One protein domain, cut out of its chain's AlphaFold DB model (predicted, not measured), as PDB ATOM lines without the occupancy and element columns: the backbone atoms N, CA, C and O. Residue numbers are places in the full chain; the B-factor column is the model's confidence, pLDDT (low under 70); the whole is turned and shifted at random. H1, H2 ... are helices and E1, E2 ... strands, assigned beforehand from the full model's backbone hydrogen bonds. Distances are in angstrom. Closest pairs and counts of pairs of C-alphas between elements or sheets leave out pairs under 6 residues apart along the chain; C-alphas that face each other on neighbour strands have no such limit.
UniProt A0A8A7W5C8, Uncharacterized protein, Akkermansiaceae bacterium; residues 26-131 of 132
ATOM      1  N   SER A  26      46.399  19.926  28.985       79.25
ATOM      2  CA  SER A  26      46.899  19.407  27.724       79.25
ATOM      3  C   SER A  26      45.836  18.725  26.878       79.25
ATOM      4  O   SER A  26      45.738  19.014  25.688       79.25
ATOM      5  N   THR A  27      45.009  17.882  27.489       82.75
ATOM      6  CA  THR A  27      43.888  17.214  26.828       82.75
ATOM      7  C   THR A  27      42.835  18.226  26.393       82.75
ATOM      8  O   THR A  27      42.357  18.148  25.265       82.75
ATOM      9  N   TYR A  28      42.524  19.222  27.234       86.38
ATOM     10  CA  TYR A  28      41.612  20.303  26.852       86.38
ATOM     11  C   TYR A  28      42.154  21.096  25.659       86.38
ATOM     12  O   TYR A  28      41.430  21.314  24.687       86.38
ATOM     13  N   ILE A  29      43.436  21.490  25.693       85.00
ATOM     14  CA  ILE A  29      44.051  22.240  24.597       85.00
ATOM     15  C   ILE A  29      44.015  21.419  23.306       85.00
ATOM     16  O   ILE A  29      43.577  21.932  22.281       85.00
ATOM     17  N   MET A  30      44.415  20.149  23.350       85.44
ATOM     18  CA  MET A  30      44.402  19.278  22.173       85.44
ATOM     19  C   MET A  30      42.986  19.065  21.628       85.44
ATOM     20  O   MET A  30      42.763  19.268  20.437       85.44
ATOM     21  N   GLY A  31      42.023  18.744  22.497       85.56
ATOM     22  CA  GLY A  31      40.636  18.477  22.106       85.56
ATOM     23  C   GLY A  31      39.893  19.695  21.554       85.56
ATOM     24  O   GLY A  31      38.902  19.541  20.851       85.56
ATOM     25  N   THR A  32      40.378  20.908  21.832       89.75
ATOM     26  CA  THR A  32      39.755  22.158  21.367       89.75
ATOM     27  C   THR A  32      40.581  22.898  20.314       89.75
ATOM     28  O   THR A  32      40.238  24.017  19.945       89.75
ATOM     29  N   THR A  33      41.656  22.292  19.793       88.62
ATOM     30  CA  THR A  33      42.508  22.922  18.769       88.62
ATOM     31  C   THR A  33      41.740  23.264  17.499       88.62
ATOM     32  O   THR A  33      41.876  24.383  17.026       88.62
ATOM     33  N   ALA A  34      40.892  22.370  16.983       87.50
ATOM     34  CA  ALA A  34      40.136  22.641  15.757       87.50
ATOM     35  C   ALA A  34      39.186  23.847  15.891       87.50
ATOM     36  O   ALA A  34      39.013  24.598  14.941       87.50
ATOM     37  N   ALA A  35      38.612  24.055  17.080       87.50
ATOM     38  CA  ALA A  35      37.716  25.178  17.360       87.50
ATOM     39  C   ALA A  35      38.454  26.497  17.654       87.50
ATOM     40  O   ALA A  35      37.843  27.560  17.621       87.50
ATOM     41  N   ALA A  36      39.744  26.434  18.002       89.06
ATOM     42  CA  ALA A  36      40.550  27.604  18.346       89.06
ATOM     43  C   ALA A  36      41.456  28.065  17.195       89.06
ATOM     44  O   ALA A  36      41.721  29.256  17.075       89.06
ATOM     45  N   ASN A  37      41.955  27.138  16.376       92.00
ATOM     46  CA  ASN A  37      42.914  27.430  15.320       92.00
ATOM     47  C   ASN A  37      42.290  28.294  14.220       92.00
ATOM     48  O   ASN A  37      41.251  27.930  13.682       92.00
ATOM     49  N   ASP A  38      42.953  29.392  13.873       92.69
ATOM     50  CA  ASP A  38      42.521  30.401  12.900       92.69
ATOM     51  C   ASP A  38      41.219  31.116  13.290       92.69
ATOM     52  O   ASP A  38      40.461  31.575  12.437       92.69
ATOM     53  N   HIS A  39      40.966  31.237  14.598       94.88
ATOM     54  CA  HIS A  39      39.776  31.895  15.131       94.88
ATOM     55  C   HIS A  39      40.115  33.002  16.130       94.88
ATOM     56  O   HIS A  39      41.048  32.900  16.931       94.88
ATOM     57  N   ILE A  40      39.283  34.049  16.113       96.75
ATOM     58  CA  ILE A  40      39.222  35.081  17.151       96.75
ATOM     59  C   ILE A  40      38.110  34.704  18.128       96.75
ATOM     60  O   ILE A  40      36.966  34.478  17.742       96.75
ATOM     61  N   MET A  41      38.444  34.643  19.410       97.88
ATOM     62  CA  MET A  41      37.570  34.177  20.476       97.88
ATOM     63  C   MET A  41      37.333  35.295  21.483       97.88
ATOM     64  O   MET A  41      38.283  35.849  22.038       97.88
ATOM     65  N   PHE A  42      36.067  35.582  21.779       97.81
ATOM     66  CA  PHE A  42      35.710  36.502  22.855       97.81
ATOM     67  C   PHE A  42      36.131  35.938  24.219       97.81
ATOM     68  O   PHE A  42      35.904  34.756  24.512       97.81
ATOM     69  N   VAL A  43      36.721  36.777  25.069       98.25
ATOM     70  CA  VAL A  43      37.222  36.419  26.398       98.25
ATOM     71  C   VAL A  43      36.387  37.133  27.458       98.25
ATOM     72  O   VAL A  43      36.491  38.336  27.674       98.25
ATOM     73  N   ARG A  44      35.550  36.365  28.159       96.81
ATOM     74  CA  ARG A  44      34.751  36.845  29.291       96.81
ATOM     75  C   ARG A  44      34.686  35.774  30.363       96.81
ATOM     76  O   ARG A  44      34.442  34.611  30.059       96.81
ATOM     77  N   GLN A  45      34.883  36.180  31.614       96.44
ATOM     78  CA  GLN A  45      34.891  35.274  32.762       96.44
ATOM     79  C   GLN A  45      33.479  34.875  33.224       96.44
ATOM     80  O   GLN A  45      33.288  33.745  33.667       96.44
ATOM     81  N   ALA A  46      32.492  35.770  33.114       95.44
ATOM     82  CA  ALA A  46      31.132  35.552  33.609       95.44
ATOM     83  C   ALA A  46      30.062  35.997  32.581       95.44
ATOM     84  O   ALA A  46      29.948  37.195  32.319       95.44
ATOM     85  N   PRO A  47      29.281  35.066  31.991       94.50
ATOM     86  CA  PRO A  47      29.539  33.622  31.974       94.50
ATOM     87  C   PRO A  47      30.844  33.304  31.215       94.50
ATOM     88  O   PRO A  47      31.189  34.042  30.281       94.50
ATOM     89  N   PRO A  48      31.563  32.225  31.589       95.81
ATOM     90  CA  PRO A  48      32.857  31.899  31.002       95.81
ATOM     91  C   PRO A  48      32.709  31.503  29.534       95.81
ATOM     92  O   PRO A  48      32.064  30.501  29.218       95.81
ATOM     93  N   THR A  49      33.338  32.265  28.642       97.31
ATOM     94  CA  THR A  49      33.361  31.981  27.202       97.31
ATOM     95  C   THR A  49      34.387  30.907  26.851       97.31
ATOM     96  O   THR A  49      35.278  30.576  27.640       97.31
ATOM     97  N   PHE A  50      34.298  30.382  25.626       96.75
ATOM     98  CA  PHE A  50      35.319  29.486  25.087       96.75
ATOM     99  C   PHE A  50      36.713  30.130  25.109       96.75
ATOM    100  O   PHE A  50      37.652  29.513  25.613       96.75
ATOM    101  N   GLY A  51      36.830  31.392  24.673       97.44
ATOM    102  CA  GLY A  51      38.092  32.136  24.693       97.44
ATOM    103  C   GLY A  51      38.686  32.269  26.094       97.44
ATOM    104  O   GLY A  51      39.883  32.060  26.267       97.44
ATOM    105  N   PHE A  52      37.857  32.511  27.116       97.94
ATOM    106  CA  PHE A  52      38.319  32.553  28.507       97.94
ATOM    107  C   PHE A  52      38.894  31.210  28.969       97.94
ATOM    108  O   PHE A  52      39.999  31.161  29.505       97.94
ATOM    109  N   ARG A  53      38.186  30.101  28.718       96.69
ATOM    110  CA  ARG A  53      38.671  28.758  29.089       96.69
ATOM    111  C   ARG A  53      39.931  28.374  28.312       96.69
ATOM    112  O   ARG A  53      40.838  27.772  28.881       96.69
ATOM    113  N   ARG A  54      39.999  28.736  27.026       96.06
ATOM    114  CA  ARG A  54      41.168  28.514  26.163       96.06
ATOM    115  C   ARG A  54      42.386  29.268  26.681       96.06
ATOM    116  O   ARG A  54      43.434  28.651  26.857       96.06
ATOM    117  N   LEU A  55      42.228  30.554  26.994       96.62
ATOM    118  CA  LEU A  55      43.292  31.373  27.561       96.62
ATOM    119  C   LEU A  55      43.747  30.837  28.921       96.62
ATOM    120  O   LEU A  55      44.940  30.672  29.128       96.62
ATOM    121  N   ALA A  56      42.820  30.477  29.812       96.00
ATOM    122  CA  ALA A  56      43.162  29.910  31.115       96.00
ATOM    123  C   ALA A  56      43.982  28.612  30.990       96.00
ATOM    124  O   ALA A  56      45.013  28.468  31.647       96.00
ATOM    125  N   ALA A  57      43.575  27.693  30.109       94.12
ATOM    126  CA  ALA A  57      44.322  26.460  29.865       94.12
ATOM    127  C   ALA A  57      45.728  26.744  29.304       94.12
ATOM    128  O   ALA A  57      46.701  26.117  29.734       94.12
ATOM    129  N   LEU A  58      45.848  27.710  28.382       93.44
ATOM    130  CA  LEU A  58      47.135  28.147  27.836       93.44
ATOM    131  C   LEU A  58      48.024  28.777  28.905       93.44
ATOM    132  O   LEU A  58      49.195  28.426  28.988       93.44
ATOM    133  N   SER A  59      47.478  29.636  29.761       94.31
ATOM    134  CA  SER A  59      48.206  30.267  30.865       94.31
ATOM    135  C   SER A  59      48.706  29.253  31.897       94.31
ATOM    136  O   SER A  59      49.772  29.451  32.471       94.31
ATOM    137  N   ILE A  60      47.995  28.141  32.116       91.69
ATOM    138  CA  ILE A  60      48.499  27.063  32.986       91.69
ATOM    139  C   ILE A  60      49.685  26.342  32.333       91.69
ATOM    140  O   ILE A  60      50.659  26.018  33.009       91.69
ATOM    141  N   ARG A  61      49.623  26.094  31.019       88.94
ATOM    142  CA  ARG A  61      50.723  25.464  30.270       88.94
ATOM    143  C   ARG A  61      51.933  26.392  30.110       88.94
ATOM    144  O   ARG A  61      53.064  25.914  30.061       88.94
ATOM    145  N   HIS A  62      51.691  27.694  30.024       91.75
ATOM    146  CA  HIS A  62      52.683  28.724  29.754       91.75
ATOM    147  C   HIS A  62      52.662  29.783  30.871       91.75
ATOM    148  O   HIS A  62      51.943  30.781  30.758       91.75
ATOM    149  N   PRO A  63      53.448  29.604  31.951       92.50
ATOM    150  CA  PRO A  63      53.443  30.513  33.100       92.50
ATOM    151  C   PRO A  63      53.760  31.971  32.747       92.50
ATOM    152  O   PRO A  63      53.226  32.879  33.383       92.50
ATOM    153  N   ASP A  64      54.559  32.205  31.704       94.56
ATOM    154  CA  ASP A  64      54.855  33.551  31.203       94.56
ATOM    155  C   ASP A  64      53.591  34.252  30.689       94.56
ATOM    156  O   ASP A  64      53.381  35.433  30.958       94.56
ATOM    157  N   LEU A  65      52.694  33.519  30.017       95.50
ATOM    158  CA  LEU A  65      51.393  34.039  29.591       95.50
ATOM    159  C   LEU A  65      50.501  34.349  30.796       95.50
ATOM    160  O   LEU A  65      49.831  35.381  30.820       95.50
ATOM    161  N   ALA A  66      50.526  33.505  31.834       95.69
ATOM    162  CA  ALA A  66      49.822  33.798  33.081       95.69
ATOM    163  C   ALA A  66      50.346  35.083  33.739       95.69
ATOM    164  O   ALA A  66      49.555  35.951  34.110       95.69
ATOM    165  N   ALA A  67      51.667  35.231  33.858       96.56
ATOM    166  CA  ALA A  67      52.294  36.429  34.407       96.56
ATOM    167  C   ALA A  67      51.945  37.676  33.582       96.56
ATOM    168  O   ALA A  67      51.549  38.693  34.153       96.56
ATOM    169  N   PHE A  68      51.992  37.569  32.253       97.25
ATOM    170  CA  PHE A  68      51.628  38.643  31.336       97.25
ATOM    171  C   PHE A  68      50.184  39.116  31.554       97.25
ATOM    172  O   PHE A  68      49.950  40.297  31.801       97.25
ATOM    173  N   THR A  69      49.211  38.197  31.553       96.69
ATOM    174  CA  THR A  69      47.790  38.538  31.789       96.69
ATOM    175  C   THR A  69      47.518  39.065  33.201       96.69
ATOM    176  O   THR A  69      46.578  39.825  33.411       96.69
ATOM    177  N   ARG A  70      48.352  38.727  34.192       96.88
ATOM    178  CA  ARG A  70      48.239  39.301  35.540       96.88
ATOM    179  C   ARG A  70      48.667  40.768  35.576       96.88
ATOM    180  O   ARG A  70      48.062  41.551  36.297       96.88
ATOM    181  N   ILE A  71      49.698  41.126  34.812       97.00
ATOM    182  CA  ILE A  71      50.232  42.493  34.736       97.00
ATOM    183  C   ILE A  71      49.338  43.384  33.866       97.00
ATOM    184  O   ILE A  71      49.036  44.512  34.243       97.00
ATOM    185  N   HIS A  72      48.909  42.883  32.706       97.00
ATOM    186  CA  HIS A  72      48.166  43.665  31.712       97.00
ATOM    187  C   HIS A  72      46.641  43.569  31.847       97.00
ATOM    188  O   HIS A  72      45.921  44.318  31.189       97.00
ATOM    189  N   GLY A  73      46.149  42.675  32.703       96.75
ATOM    190  CA  GLY A  73      44.736  42.327  32.790       96.75
ATOM    191  C   GLY A  73      44.328  41.267  31.765       96.75
ATOM    192  O   GLY A  73      45.141  40.726  31.014       96.75
ATOM    193  N   MET A  74      43.036  40.951  31.749       97.31
ATOM    194  CA  MET A  74      42.469  40.000  30.797       97.31
ATOM    195  C   MET A  74      42.219  40.698  29.450       97.31
ATOM    196  O   MET A  74      41.639  41.787  29.457       97.31
ATOM    197  N   PRO A  75      42.613  40.111  28.305       98.25
ATOM    198  CA  PRO A  75      42.229  40.646  27.004       98.25
ATOM    199  C   PRO A  75      40.720  40.506  26.784       98.25
ATOM    200  O   PRO A  75      40.074  39.639  27.370       98.25
ATOM    201  N   ASP A  76      40.172  41.326  25.893       98.50
ATOM    202  CA  ASP A  76      38.784  41.226  25.439       98.50
ATOM    203  C   ASP A  76      38.620  40.103  24.400       98.50
ATOM    204  O   ASP A  76      37.594  39.422  24.372       98.50
ATOM    205  N   PHE A  77      39.638  39.885  23.557       98.50
ATOM    206  CA  PHE A  77      39.659  38.818  22.553       98.50
ATOM    207  C   PHE A  77      41.020  38.124  22.487       98.50
ATOM    208  O   PHE A  77      42.071  38.742  22.666       98.50
ATOM    209  N   LEU A  78      40.985  36.830  22.180       98.25
ATOM    210  CA  LEU A  78      42.138  35.982  21.900       98.25
ATOM    211  C   LEU A  78      42.029  35.483  20.460       98.25
ATOM    212  O   LEU A  78      41.100  34.742  20.156       98.25
ATOM    213  N   ALA A  79      42.976  35.832  19.595       97.69
ATOM    214  CA  ALA A  79      43.161  35.128  18.328       97.69
ATOM    215  C   ALA A  79      44.200  34.023  18.503       97.69
ATOM    216  O   ALA A  79      45.212  34.244  19.168       97.69
ATOM    217  N   GLU A  80      43.972  32.861  17.902       95.94
ATOM    218  CA  GLU A  80      44.932  31.757  17.896       95.94
ATOM    219  C   GLU A  80      45.119  31.228  16.470       95.94
ATOM    220  O   GLU A  80      44.151  31.003  15.755       95.94
ATOM    221  N   THR A  81      46.367  30.991  16.068       94.12
ATOM    222  CA  THR A  81      46.723  30.257  14.844       94.12
ATOM    223  C   THR A  81      47.941  29.377  15.112       94.12
ATOM    224  O   THR A  81      48.771  29.687  15.973       94.12
ATOM    225  N   ASN A  82      48.055  28.257  14.405       90.81
ATOM    226  CA  ASN A  82      49.209  27.369  14.471       90.81
ATOM    227  C   ASN A  82      49.926  27.377  13.117       90.81
ATOM    228  O   ASN A  82      49.301  27.267  12.063       90.81
ATOM    229  N   LYS A  83      51.257  27.476  13.139       87.19
ATOM    230  CA  LYS A  83      52.091  27.387  11.936       87.19
ATOM    231  C   LYS A  83      53.276  26.471  12.205       87.19
ATOM    232  O   LYS A  83      54.208  26.835  12.925       87.19
ATOM    233  N   GLY A  84      53.238  25.294  11.581       85.75
ATOM    234  CA  GLY A  84      54.121  24.190  11.945       85.75
ATOM    235  C   GLY A  84      53.872  23.815  13.400       85.75
ATOM    236  O   GLY A  84      52.724  23.715  13.828       85.75
ATOM    237  N   ASP A  85      54.947  23.700  14.164       84.69
ATOM    238  CA  ASP A  85      54.847  23.330  15.569       84.69
ATOM    239  C   ASP A  85      54.583  24.570  16.476       84.69
ATOM    240  O   ASP A  85      54.120  24.454  17.613       84.69
ATOM    241  N   ASN A  86      54.772  25.792  15.962       87.38
ATOM    242  CA  ASN A  86      54.576  27.016  16.739       87.38
ATOM    243  C   ASN A  86      53.104  27.431  16.813       87.38
ATOM    244  O   ASN A  86      52.387  27.436  15.807       87.38
ATOM    245  N   ARG A  87      52.695  27.917  17.988       91.50
ATOM    246  CA  ARG A  87      51.407  28.587  18.178       91.50
ATOM    247  C   ARG A  87      51.596  30.084  18.328       91.50
ATOM    248  O   ARG A  87      52.420  30.550  19.116       91.50
ATOM    249  N   TYR A  88      50.778  30.821  17.599       95.25
ATOM    250  CA  TYR A  88      50.732  32.269  17.618       95.25
ATOM    251  C   TYR A  88      49.417  32.712  18.238       95.25
ATOM    252  O   TYR A  88      48.347  32.222  17.871       95.25
ATOM    253  N   LEU A  89      49.507  33.635  19.190       96.94
ATOM    254  CA  LEU A  89      48.361  34.251  19.840       96.94
ATOM    255  C   LEU A  89      48.371  35.753  19.564       96.94
ATOM    256  O   LEU A  89      49.437  36.367  19.543       96.94
ATOM    257  N   ILE A  90      47.197  36.360  19.433       98.00
ATOM    258  CA  ILE A  90      47.047  37.816  19.523       98.00
ATOM    259  C   ILE A  90      46.073  38.122  20.654       98.00
ATOM    260  O   ILE A  90      44.940  37.642  20.657       98.00
ATOM    261  N   LEU A  91      46.529  38.904  21.630       98.50
ATOM    262  CA  LEU A  91      45.734  39.347  22.771       98.50
ATOM    263  C   LEU A  91      45.249  40.770  22.499       98.50
ATOM    264  O   LEU A  91      46.062  41.694  22.501       98.50
ATOM    265  N   TYR A  92      43.949  40.950  22.270       98.50
ATOM    266  CA  TYR A  92      43.350  42.259  22.004       98.50
ATOM    267  C   TYR A  92      42.777  42.871  23.281       98.50
ATOM    268  O   TYR A  92      41.922  42.275  23.933       98.50
ATOM    269  N   TYR A  93      43.202  44.092  23.589       98.38
ATOM    270  CA  TYR A  93      42.699  44.930  24.673       98.38
ATOM    271  C   TYR A  93      42.050  46.168  24.045       98.38
ATOM    272  O   TYR A  93      42.719  47.152  23.719       98.38
ATOM    273  N   LEU A  94      40.737  46.108  23.839       97.50
ATOM    274  CA  LEU A  94      39.962  47.130  23.139       97.50
ATOM    275  C   LEU A  94      39.888  48.436  23.925       97.50
ATOM    276  O   LEU A  94      39.989  49.499  23.319       97.50
ATOM    277  N   GLY A  95      39.769  48.364  25.256       96.12
ATOM    278  CA  GLY A  95      39.741  49.543  26.130       96.12
ATOM    279  C   GLY A  95      40.950  50.468  25.922       96.12
ATOM    280  O   GLY A  95      40.773  51.614  25.519       96.12
ATOM    281  N   PRO A  96      42.191  49.982  26.122       97.31
ATOM    282  CA  PRO A  96      43.397  50.768  25.868       97.31
ATOM    283  C   PRO A  96      43.814  50.818  24.387       97.31
ATOM    284  O   PRO A  96      44.853  51.406  24.091       97.31
ATOM    285  N   ARG A  97      43.058  50.188  23.473       97.88
ATOM    286  CA  ARG A  97      43.372  50.036  22.038       97.88
ATOM    287  C   ARG A  97      44.767  49.473  21.767       97.88
ATOM    288  O   ARG A  97      45.514  49.978  20.928       97.88
ATOM    289  N   LYS A  98      45.114  48.407  22.486       98.44
ATOM    290  CA  LYS A  98      46.407  47.725  22.369       98.44
ATOM    291  C   LYS A  98      46.219  46.254  22.046       98.44
ATOM    292  O   LYS A  98      45.317  45.611  22.571       98.44
ATOM    293  N   ALA A  99      47.113  45.721  21.230       98.38
ATOM    294  CA  ALA A  99      47.237  44.297  20.988       98.38
ATOM    295  C   ALA A  99      48.665  43.826  21.264       98.38
ATOM    296  O   ALA A  99      49.622  44.591  21.126       98.38
ATOM    297  N   PHE A 100      48.808  42.562  21.641       98.56
ATOM    298  CA  PHE A 100      50.107  41.922  21.827       98.56
ATOM    299  C   PHE A 100      50.151  40.617  21.050       98.56
ATOM    300  O   PHE A 100      49.254  39.783  21.189       98.56
ATOM    301  N   ALA A 101      51.199  40.442  20.252       97.81
ATOM    302  CA  ALA A 101      51.473  39.183  19.581       97.81
ATOM    303  C   ALA A 101      52.293  38.295  20.518       97.81
ATOM    304  O   ALA A 101      53.267  38.754  21.116       97.81
ATOM    305  N   CYS A 102      51.895  37.036  20.642       95.94
ATOM    306  CA  CYS A 102      52.594  36.043  21.438       95.94
ATOM    307  C   CYS A 102      52.979  34.860  20.554       95.94
ATOM    308  O   CYS A 102      52.178  34.425  19.725       95.94
ATOM    309  N   ARG A 103      54.166  34.296  20.761       94.50
ATOM    310  CA  ARG A 103      54.594  33.051  20.118       94.50
ATOM    311  C   ARG A 103      55.000  32.048  21.187       94.50
ATOM    312  O   ARG A 103      55.832  32.360  22.035       94.50
ATOM    313  N   THR A 104      54.417  30.853  21.146       88.62
ATOM    314  CA  THR A 104      54.856  29.728  21.976       88.62
ATOM    315  C   THR A 104      55.762  28.829  21.149       88.62
ATOM    316  O   THR A 104      55.405  28.481  20.020       88.62
ATOM    317  N   ASP A 105      56.890  28.415  21.716       81.94
ATOM    318  CA  ASP A 105      57.739  27.398  21.100       81.94
ATOM    319  C   ASP A 105      57.141  26.003  21.336       81.94
ATOM    320  O   ASP A 105      56.672  25.652  22.419       81.94
ATOM    321  N   SER A 106      57.144  25.218  20.279       65.81
ATOM    322  CA  SER A 106      56.530  23.907  20.140       65.81
ATOM    323  C   SER A 106      57.101  22.778  20.977       65.81
ATOM    324  O   SER A 106      56.422  21.782  21.215       65.81
ATOM    325  N   GLY A 107      58.391  22.844  21.297       59.28
ATOM    326  CA  GLY A 107      59.125  21.607  21.556       59.28
ATOM    327  C   GLY A 107      59.391  21.317  23.022       59.28
ATOM    328  O   GLY A 107      59.267  20.174  23.459       59.28
ATOM    329  N   LYS A 108      59.897  22.309  23.761       57.62
ATOM    330  CA  LYS A 108      60.620  22.050  25.027       57.62
ATOM    331  C   LYS A 108      60.594  23.197  26.029       57.62
ATOM    332  O   LYS A 108      61.071  23.036  27.148       57.62
ATOM    333  N   SER A 109      60.072  24.350  25.633       64.62
ATOM    334  CA  SER A 109      60.132  25.561  26.434       64.62
ATOM    335  C   SER A 109      58.721  25.996  26.787       64.62
ATOM    336  O   SER A 109      57.900  26.241  25.910       64.62
ATOM    337  N   SER A 110      58.434  26.138  28.079       77.62
ATOM    338  CA  SER A 110      57.205  26.783  28.558       77.62
ATOM    339  C   SER A 110      57.181  28.290  28.267       77.62
ATOM    340  O   SER A 110      56.228  28.969  28.655       77.62
ATOM    341  N   ARG A 111      58.229  28.809  27.612       88.81
ATOM    342  CA  ARG A 111      58.425  30.224  27.336       88.81
ATOM    343  C   ARG A 111      57.473  30.724  26.263       88.81
ATOM    344  O   ARG A 111      57.230  30.061  25.254       88.81
ATOM    345  N   VAL A 112      56.989  31.936  26.487       93.50
ATOM    346  CA  VAL A 112      56.221  32.694  25.506       93.50
ATOM    347  C   VAL A 112      56.999  33.949  25.170       93.50
ATOM    348  O   VAL A 112      57.457  34.673  26.052       93.50
ATOM    349  N   GLU A 113      57.185  34.191  23.882       95.12
ATOM    350  CA  GLU A 113      57.729  35.449  23.396       95.12
ATOM    351  C   GLU A 113      56.584  36.424  23.167       95.12
ATOM    352  O   GLU A 113      55.562  36.047  22.597       95.12
ATOM    353  N   PHE A 114      56.768  37.673  23.586       96.25
ATOM    354  CA  PHE A 114      55.774  38.731  23.449       96.25
ATOM    355  C   PHE A 114      56.324  39.844  22.566       96.25
ATOM    356  O   PHE A 114      57.510  40.169  22.610       96.25
ATOM    357  N   SER A 115      55.459  40.455  21.767       97.56
ATOM    358  CA  SER A 115      55.777  41.636  20.968       97.56
ATOM    359  C   SER A 115      54.614  42.623  20.995       97.56
ATOM    360  O   SER A 115      53.446  42.225  21.018       97.56
ATOM    361  N   GLY A 116      54.943  43.915  21.010       95.81
ATOM    362  CA  GLY A 116      53.986  45.012  21.133       95.81
ATOM    363  C   GLY A 116      54.323  45.976  22.284       95.81
ATOM    364  O   GLY A 116      55.435  45.934  22.812       95.81
ATOM    365  N   PRO A 117      53.373  46.844  22.683       97.19
ATOM    366  CA  PRO A 117      51.995  46.893  22.193       97.19
ATOM    367  C   PRO A 117      51.904  47.381  20.744       97.19
ATOM    368  O   PRO A 117      52.576  48.333  20.357       97.19
ATOM    369  N   TYR A 118      51.018  46.764  19.973       98.12
ATOM    370  CA  TYR A 118      50.583  47.265  18.675       98.12
ATOM    371  C   TYR A 118      49.289  48.065  18.836       98.12
ATOM    372  O   TYR A 118      48.446  47.687  19.658       98.12
ATOM    373  N   PRO A 119      49.107  49.166  18.091       97.88
ATOM    374  CA  PRO A 119      47.847  49.892  18.107       97.88
ATOM    375  C   PRO A 119      46.742  49.035  17.480       97.88
ATOM    376  O   PRO A 119      46.926  48.487  16.398       97.88
ATOM    377  N   VAL A 120      45.588  48.948  18.147       97.81
ATOM    378  CA  VAL A 120      44.362  48.413  17.534       97.81
ATOM    379  C   VAL A 120      43.774  49.506  16.654       97.81
ATOM    380  O   VAL A 120      43.464  50.599  17.136       97.81
ATOM    381  N   THR A 121      43.637  49.225  15.363       97.31
ATOM    382  CA  THR A 121      43.086  50.178  14.396       97.31
ATOM    383  C   THR A 121      41.597  50.436  14.643       97.31
ATOM    384  O   THR A 121      40.905  49.665  15.307       97.31
ATOM    385  N   GLU A 122      41.061  51.524  14.083       97.50
ATOM    386  CA  GLU A 122      39.625  51.828  14.180       97.50
ATOM    387  C   GLU A 122      38.741  50.734  13.569       97.50
ATOM    388  O   GLU A 122      37.685  50.412  14.114       97.50
ATOM    389  N   SER A 123      39.156  50.148  12.444       96.56
ATOM    390  CA  SER A 123      38.420  49.058  11.798       96.56
ATOM    391  C   SER A 123      38.419  47.798  12.660       96.56
ATOM    392  O   SER A 123      37.357  47.202  12.850       96.56
ATOM    393  N   GLU A 124      39.563  47.419  13.235       96.75
ATOM    394  CA  GLU A 124      39.651  46.297  14.176       96.75
ATOM    395  C   GLU A 124      38.810  46.558  15.426       96.75
ATOM    396  O   GLU A 124      38.039  45.693  15.828       96.75
ATOM    397  N   TYR A 125      38.895  47.761  16.005       98.06
ATOM    398  CA  TYR A 125      38.101  48.130  17.175       98.06
ATOM    399  C   TYR A 125      36.606  47.998  16.890       98.06
ATOM    400  O   TYR A 125      35.907  47.333  17.646       98.06
ATOM    401  N   LYS A 126      36.110  48.588  15.794       97.62
ATOM    402  CA  LYS A 126      34.689  48.508  15.419       97.62
ATOM    403  C   LYS A 126      34.243  47.069  15.185       97.62
ATOM    404  O   LYS A 126      33.186  46.678  15.670       97.62
ATOM    405  N   THR A 127      35.063  46.289  14.481       97.00
ATOM    406  CA  THR A 127      34.776  44.881  14.188       97.00
ATOM    407  C   THR A 127      34.678  44.071  15.478       97.00
ATOM    408  O   THR A 127      33.667  43.425  15.721       97.00
ATOM    409  N   LEU A 128      35.692  44.147  16.341       96.88
ATOM    410  CA  LEU A 128      35.755  43.362  17.573       96.88
ATOM    411  C   LEU A 128      34.752  43.849  18.625       96.88
ATOM    412  O   LEU A 128      34.146  43.037  19.315       96.88
ATOM    413  N   ALA A 129      34.518  45.157  18.736       95.94
ATOM    414  CA  ALA A 129      33.508  45.697  19.643       95.94
ATOM    415  C   ALA A 129      32.095  45.214  19.282       95.94
ATOM    416  O   ALA A 129      31.304  44.969  20.187       95.94
ATOM    417  N   GLY A 130      31.801  45.025  17.990       94.31
ATOM    418  CA  GLY A 130      30.531  44.462  17.524       94.31
ATOM    419  C   GLY A 130      30.338  42.969  17.818       94.31
ATOM    420  O   GLY A 130      29.228  42.473  17.660       94.31
ATOM    421  N   LEU A 131      31.390  42.254  18.241       91.06
ATOM    422  CA  LEU A 131      31.349  40.822  18.579       91.06
ATOM    423  C   LEU A 131      31.208  40.542  20.087       91.06
ATOM    424  O   LEU A 131      31.191  39.374  20.479       91.06
TER     425      LEU A 131
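What this domain is: This is residues 26 to 131 of the 132 residues of an uncharacterized protein of Akkermansiaceae bacterium (UniProt A0A8A7W5C8). A twisted wall of five antiparallel strands has two helices, H3 and H4, packed over one face, H3 slanting over E2 and E3 and H4 running along the edge strand E5, with a corner where the two helices meet. The short helix H1 sits beyond H3, H2 grazes the sheet, and H5 lies beside the strands, near the beginning of E2. The printed part has 106 residues, with five named helices and five named strands in the order H1 H2 E1 H3 H4 E2 E3 E4 E5 H5; the sheet runs E1 E2 E3 E4 E5. The class is mixed, helices and strands, and the whole is compact, with a radius of gyration of the C-alphas of 13.0 A and spans of 37 by 27 by 26 A.

Where its parts are: In the sheet, E1 is residues 39 to 42, E2 residues 77 to 83 with 19.9 A from first to last C-alpha, E3 residues 86 to 93 with 22.9 A, E4 residues 98 to 104 with 19.9 A, and E5 residues 112 to 119 with 20.5 A. H3 is residues 50 to 61, 16.7 A, and H4 residues 63 to 72, 14.2 A. H1 is residues 26 to 31, beginning at C-alpha 26 (46.899, 19.407, 27.724); H2 is residues 33 to 36. H5 is residues 122 to 129, ending at C-alpha 129 (33.508, 45.697, 19.643).

How they stand to each other: E2 E3 E4 E5 form a meander, each strand the antiparallel neighbour of the one before, and each step is a hairpin. Within hydrogen-bond range are N 79 and O 90 of E2 and E3, 2.9 A, N 89 and O 102 of E3 and E4, 2.8 A, and N 99 and O 118 of E4 and E5, 2.8 A. E1 is antiparallel to E2, with N 41 and O 78 at 2.8 A. H3 and H4 are on the same face in two layers, helices on one face of a sheet, at heights over the sheet of 9.3 A and 9.2 A. H3 touches H4 only at the corner, with residues 56 to 60 alone; the closest C-alphas, of Ser 59 and Ala 66, are 4.5 A apart. H1 touches H3, closest at the C-alphas of Ile 29 and Ala 57, 6.8 A. H5 is on the sheet but, only just, over none of its strands: two of its C-alphas fall on E2 and two on E3. In H1, H3, H4 and H5 every O i to N i+4 pair is within hydrogen-bond range; H2 is too short for one.

The domain as a whole: The two C-alphas farthest apart, of Lys 108 and Lys 126, are 38.3 A apart. The printed part has no cut and no long link. The mean pLDDT of the printed part is 93.0; residues 106 to 109 are under 70.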